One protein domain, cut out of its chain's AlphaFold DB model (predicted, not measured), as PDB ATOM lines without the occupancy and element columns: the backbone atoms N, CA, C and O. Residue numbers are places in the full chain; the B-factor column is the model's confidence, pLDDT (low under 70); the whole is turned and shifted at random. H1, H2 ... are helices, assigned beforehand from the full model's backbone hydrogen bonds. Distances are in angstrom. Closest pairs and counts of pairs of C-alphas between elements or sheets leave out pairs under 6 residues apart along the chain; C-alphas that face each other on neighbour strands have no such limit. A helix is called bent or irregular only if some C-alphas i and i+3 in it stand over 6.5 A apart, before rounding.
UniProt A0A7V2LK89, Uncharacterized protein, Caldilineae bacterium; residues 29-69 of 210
ATOM      1  N   HIS A  29      41.232  -9.702  43.125       71.25
ATOM      2  CA  HIS A  29      41.669 -11.092  43.342       71.25
ATOM      3  C   HIS A  29      40.533 -12.109  43.144       71.25
ATOM      4  O   HIS A  29      40.794 -13.247  42.754       71.25
ATOM      5  N   LEU A  30      39.272 -11.709  43.341       66.56
ATOM      6  CA  LEU A  30      38.117 -12.562  43.040       66.56
ATOM      7  C   LEU A  30      37.983 -12.828  41.533       66.56
ATOM      8  O   LEU A  30      37.574 -13.918  41.133       66.56
ATOM      9  N   SER A  31      38.415 -11.886  40.692       69.31
ATOM     10  CA  SER A  31      38.431 -12.064  39.240       69.31
ATOM     11  C   SER A  31      39.390 -13.180  38.815       69.31
ATOM     12  O   SER A  31      39.073 -13.919  37.887       69.31
ATOM     13  N   LEU A  32      40.510 -13.382  39.526       72.38
ATOM     14  CA  LEU A  32      41.449 -14.478  39.242       72.38
ATOM     15  C   LEU A  32      40.826 -15.864  39.463       72.38
ATOM     16  O   LEU A  32      41.154 -16.802  38.739       72.38
ATOM     17  N   LEU A  33      39.897 -15.993  40.416       75.81
ATOM     18  CA  LEU A  33      39.150 -17.235  40.641       75.81
ATOM     19  C   LEU A  33      38.093 -17.481  39.556       75.81
ATOM     20  O   LEU A  33      37.779 -18.633  39.263       75.81
ATOM     21  N   ALA A  34      37.572 -16.421  38.932       72.62
ATOM     22  CA  ALA A  34      36.605 -16.512  37.839       72.62
ATOM     23  C   ALA A  34      37.252 -16.829  36.476       72.62
ATOM     24  O   ALA A  34      36.596 -17.410  35.610       72.62
ATOM     25  N   LEU A  35      38.536 -16.501  36.285       73.19
ATOM     26  CA  LEU A  35      39.274 -16.742  35.036       73.19
ATOM     27  C   LEU A  35      39.207 -18.185  34.498       73.19
ATOM     28  O   LEU A  35      38.924 -18.331  33.308       73.19
ATOM     29  N   PRO A  36      39.423 -19.259  35.287       79.00
ATOM     30  CA  PRO A  36      39.330 -20.621  34.755       79.00
ATOM     31  C   PRO A  36      37.911 -20.966  34.277       79.00
ATOM     32  O   PRO A  36      37.754 -21.633  33.255       79.00
ATOM     33  N   PHE A  37      36.874 -20.468  34.955       76.06
ATOM     34  CA  PHE A  37      35.482 -20.684  34.553       76.06
ATOM     35  C   PHE A  37      35.123 -19.890  33.297       76.06
ATOM     36  O   PHE A  37      34.467 -20.427  32.408       76.06
ATOM     37  N   LEU A  38      35.611 -18.654  33.178       71.81
ATOM     38  CA  LEU A  38      35.474 -17.843  31.968       71.81
ATOM     39  C   LEU A  38      36.208 -18.470  30.777       71.81
ATOM     40  O   LEU A  38      35.662 -18.485  29.678       71.81
ATOM     41  N   ALA A  39      37.393 -19.051  30.983       72.94
ATOM     42  CA  ALA A  39      38.139 -19.747  29.936       72.94
ATOM     43  C   ALA A  39      37.404 -21.004  29.440       72.94
ATOM     44  O   ALA A  39      37.289 -21.226  28.232       72.94
ATOM     45  N   VAL A  40      36.847 -21.803  30.358       78.38
ATOM     46  CA  VAL A  40      36.019 -22.971  30.012       78.38
ATOM     47  C   VAL A  40      34.726 -22.539  29.319       78.38
ATOM     48  O   VAL A  40      34.371 -23.114  28.290       78.38
ATOM     49  N   ALA A  41      34.050 -21.504  29.822       72.12
ATOM     50  CA  ALA A  41      32.842 -20.955  29.214       72.12
ATOM     51  C   ALA A  41      33.115 -20.436  27.794       72.12
ATOM     52  O   ALA A  41      32.408 -20.824  26.865       72.12
ATOM     53  N   ALA A  42      34.188 -19.666  27.590       68.94
ATOM     54  CA  ALA A  42      34.602 -19.157  26.281       68.94
ATOM     55  C   ALA A  42      34.954 -20.289  25.300       68.94
ATOM     56  O   ALA A  42      34.478 -20.297  24.162       68.94
ATOM     57  N   GLY A  43      35.715 -21.297  25.744       69.62
ATOM     58  CA  GLY A  43      36.026 -22.478  24.933       69.62
ATOM     59  C   GLY A  43      34.787 -23.315  24.589       69.62
ATOM     60  O   GLY A  43      34.669 -23.837  23.478       69.62
ATOM     61  N   SER A  44      33.826 -23.407  25.514       71.50
ATOM     62  CA  SER A  44      32.560 -24.117  25.299       71.50
ATOM     63  C   SER A  44      31.612 -23.365  24.359       71.50
ATOM     64  O   SER A  44      30.994 -23.990  23.497       71.50
ATOM     65  N   ALA A  45      31.569 -22.031  24.434       64.19
ATOM     66  CA  ALA A  45      30.789 -21.181  23.540       64.19
ATOM     67  C   ALA A  45      31.272 -21.308  22.088       64.19
ATOM     68  O   ALA A  45      30.455 -21.476  21.182       64.19
ATOM     69  N   LEU A  46      32.593 -21.379  21.874       64.56
ATOM     70  CA  LEU A  46      33.188 -21.667  20.563       64.56
ATOM     71  C   LEU A  46      32.810 -23.046  20.013       64.56
ATOM     72  O   LEU A  46      32.907 -23.291  18.809       64.56
ATOM     73  N   ARG A  47      32.424 -23.982  20.884       69.12
ATOM     74  CA  ARG A  47      31.999 -25.327  20.490       69.12
ATOM     75  C   ARG A  47      30.508 -25.419  20.194       69.12
ATOM     76  O   ARG A  47      30.143 -26.174  19.296       69.12
ATOM     77  N   LEU A  48      29.685 -24.683  20.932       75.06
ATOM     78  CA  LEU A  48      28.224 -24.754  20.875       75.06
ATOM     79  C   LEU A  48      27.604 -23.791  19.858       75.06
ATOM     80  O   LEU A  48      26.506 -24.056  19.380       75.06
ATOM     81  N   ILE A  49      28.297 -22.705  19.508       73.06
ATOM     82  CA  ILE A  49      27.805 -21.678  18.584       73.06
ATOM     83  C   ILE A  49      28.709 -21.686  17.341       73.06
ATOM     84  O   ILE A  49      29.778 -21.073  17.361       73.06
ATOM     85  N   PRO A  50      28.323 -22.379  16.250       67.81
ATOM     86  CA  PRO A  50      29.170 -22.550  15.066       67.81
ATOM     87  C   PRO A  50      29.614 -21.224  14.440       67.81
ATOM     88  O   PRO A  50      30.742 -21.135  13.962       67.81
ATOM     89  N   GLY A  51      28.768 -20.188  14.517       66.38
ATOM     90  CA  GLY A  51      29.071 -18.849  14.008       66.38
ATOM     91  C   GLY A  51      30.296 -18.209  14.668       66.38
ATOM     92  O   GLY A  51      31.064 -17.553  13.983       66.38
ATOM     93  N   LEU A  52      30.570 -18.478  15.955       62.34
ATOM     94  CA  LEU A  52      31.744 -17.941  16.673       62.34
ATOM     95  C   LEU A  52      33.090 -18.505  16.183       62.34
ATOM     96  O   LEU A  52      34.149 -18.012  16.573       62.34
ATOM     97  N   ARG A  53      33.075 -19.549  15.345       65.62
ATOM     98  CA  ARG A  53      34.278 -20.097  14.698       65.62
ATOM     99  C   ARG A  53      34.620 -19.390  13.394       65.62
ATOM    100  O   ARG A  53      35.685 -19.645  12.837       65.62
ATOM    101  N   GLU A  54      33.733 -18.536  12.894       70.31
ATOM    102  CA  GLU A  54      33.985 -17.798  11.671       70.31
ATOM    103  C   GLU A  54      35.087 -16.758  11.915       70.31
ATOM    104  O   GLU A  54      35.000 -15.901  12.797       70.31
ATOM    105  N   THR A  55      36.147 -16.838  11.108       68.31
ATOM    106  CA  THR A  55      37.250 -15.870  11.073       68.31
ATOM    107  C   THR A  55      36.811 -14.394  11.040       68.31
ATOM    108  O   THR A  55      37.481 -13.596  11.704       68.31
ATOM    109  N   PRO A  56      35.700 -13.980  10.380       72.81
ATOM    110  CA  PRO A  56      35.233 -12.592  10.431       72.81
ATOM    111  C   PRO A  56      34.820 -12.101  11.826       72.81
ATOM    112  O   PRO A  56      35.001 -10.917  12.114       72.81
ATOM    113  N   LEU A  57      34.306 -12.957  12.718       72.81
ATOM    114  CA  LEU A  57      33.928 -12.524  14.072       72.81
ATOM    115  C   LEU A  57      35.153 -12.255  14.944       72.81
ATOM    116  O   LEU A  57      35.195 -11.247  15.647       72.81
ATOM    117  N   TRP A  58      36.182 -13.095  14.845       73.69
ATOM    118  CA  TRP A  58      37.458 -12.853  15.523       73.69
ATOM    119  C   TRP A  58      38.149 -11.592  15.009       73.69
ATOM    120  O   TRP A  58      38.647 -10.801  15.808       73.69
ATOM    121  N   ALA A  59      38.115 -11.362  13.694       76.44
ATOM    122  CA  ALA A  59      38.601 -10.119  13.106       76.44
ATOM    123  C   ALA A  59      37.818  -8.903  13.630       76.44
ATOM    124  O   ALA A  59      38.427  -7.907  14.004       76.44
ATOM    125  N   SER A  60      36.491  -9.003  13.741       78.69
ATOM    126  CA  SER A  60      35.637  -7.923  14.256       78.69
ATOM    127  C   SER A  60      35.920  -7.604  15.726       78.69
ATOM    128  O   SER A  60      36.052  -6.437  16.082       78.69
ATOM    129  N   LEU A  61      36.074  -8.622  16.579       82.50
ATOM    130  CA  LEU A  61      36.411  -8.434  17.994       82.50
ATOM    131  C   LEU A  61      37.799  -7.816  18.181       82.50
ATOM    132  O   LEU A  61      37.957  -6.925  19.011       82.50
ATOM    133  N   LEU A  62      38.789  -8.242  17.392       81.56
ATOM    134  CA  LEU A  62      40.124  -7.645  17.411       81.56
ATOM    135  C   LEU A  62      40.105  -6.197  16.918       81.56
ATOM    136  O   LEU A  62      40.747  -5.350  17.527       81.56
ATOM    137  N   ILE A  63      39.341  -5.893  15.867       80.56
ATOM    138  CA  ILE A  63      39.173  -4.524  15.371       80.56
ATOM    139  C   ILE A  63      38.507  -3.650  16.437       80.56
ATOM    140  O   ILE A  63      39.009  -2.567  16.707       80.56
ATOM    141  N   ILE A  64      37.440  -4.118  17.092       80.56
ATOM    142  CA  ILE A  64      36.790  -3.382  18.188       80.56
ATOM    143  C   ILE A  64      37.771  -3.160  19.342       80.56
ATOM    144  O   ILE A  64      37.878  -2.039  19.823       80.56
ATOM    145  N   ALA A  65      38.524  -4.187  19.746       79.94
ATOM    146  CA  ALA A  65      39.519  -4.072  20.808       79.94
ATOM    147  C   ALA A  65      40.614  -3.048  20.457       79.94
ATOM    148  O   ALA A  65      40.933  -2.190  21.275       79.94
ATOM    149  N   ILE A  66      41.138  -3.084  19.227       77.31
ATOM    150  CA  ILE A  66      42.150  -2.139  18.733       77.31
ATOM    151  C   ILE A  66      41.582  -0.717  18.651       77.31
ATOM    152  O   ILE A  66      42.236   0.221  19.099       77.31
ATOM    153  N   LEU A  67      40.360  -0.545  18.138       71.81
ATOM    154  CA  LEU A  67      39.684   0.754  18.087       71.81
ATOM    155  C   LEU A  67      39.396   1.298  19.497       71.81
ATOM    156  O   LEU A  67      39.556   2.492  19.729       71.81
ATOM    157  N   SER A  68      39.056   0.429  20.456       69.44
ATOM    158  CA  SER A  68      38.856   0.777  21.872       69.44
ATOM    159  C   SER A  68      40.152   0.976  22.665       69.44
ATOM    160  O   SER A  68      40.114   1.444  23.794       69.44
ATOM    161  N   ALA A  69      41.301   0.619  22.093       69.31
ATOM    162  CA  ALA A  69      42.627   0.883  22.647       69.31
ATOM    163  C   ALA A  69      43.333   2.029  21.901       69.31
ATOM    164  O   ALA A  69      44.537   2.234  22.065       69.31
TER     165      ALA A  69
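Overview. This is residues 29 to 69 of the 210 residues of an uncharacterized protein of Caldilineae bacterium (UniProt A0A7V2LK89). Two helices, the long H1 and the shorter H3, form the arms of an open V, with the four-residue helix H2 at the corner where the arms come nearest. The space between the arms is empty: H1 and H3 have no contact, and the V lies nearly in one plane. The printed part has 41 residues with three named helices, in the order H1, H2, H3 along the chain, and no named strand; the class is all helix. The whole is loose, with a radius of gyration of the C-alphas of 12.7 A, and its outline is flat, spanning 32 by 29 by 8 A.

Along the chain. H1, the longest helix, runs from His 29 to Leu 48, 20 residues and 29.5 A from first to last C-alpha; C-alpha 29 is at (41.669, -11.092, 43.342) and C-alpha 48 at (28.224, -24.754, 20.875). H1 has a kink of 35 degrees near residue 36, and it is irregular, but only just: C-alphas 33 and 36 are 6.8 A apart. H2 is residues 50 to 53, Pro 50 to Arg 53. H3 covers residues 55 to 68, 14 residues and 19.9 A from first to last C-alpha, and ends with C-alpha 68 at (38.856, 0.777, 21.872).

Arrangement. H1 and H2 touch only at the corner by their link, and only just, with 3 pairs of C-alphas within 8 A. The closest C-alphas of the two are those of Leu 46 and Leu 52, 5.6 A apart, and H1 touches H2 with residues 45 to 46 alone. H2 and H3 are close but not clearly touching; their closest C-alphas, those of Leu 52 and Trp 58, are 7.7 A apart. H1 and H3 are apart, with no C-alpha of the one within 8 A of the other. In H3 every O i to N i+4 pair is within hydrogen-bond range, in H1 13 of 16 are, and H2 is too short for such a pair.

Size, cuts and confidence. The two C-alphas farthest apart, those of His 29 and Pro 56, are 33.6 A apart, while the first and last printed C-alphas, those of His 29 and Ala 69, are 23.9 A apart. Residues 29 to 44, 47 to 52 and 55 to 69 stand free. The printed part has no cut. The links from H1 to H2 and from H2 to H3 are tight, with 1 residue in each. The mean pLDDT of the printed part is 72.6, and 14 residues are under 70: residues 30 to 31, 42 to 43, 45 to 47, 50 to 53, 55, and 68 to 69.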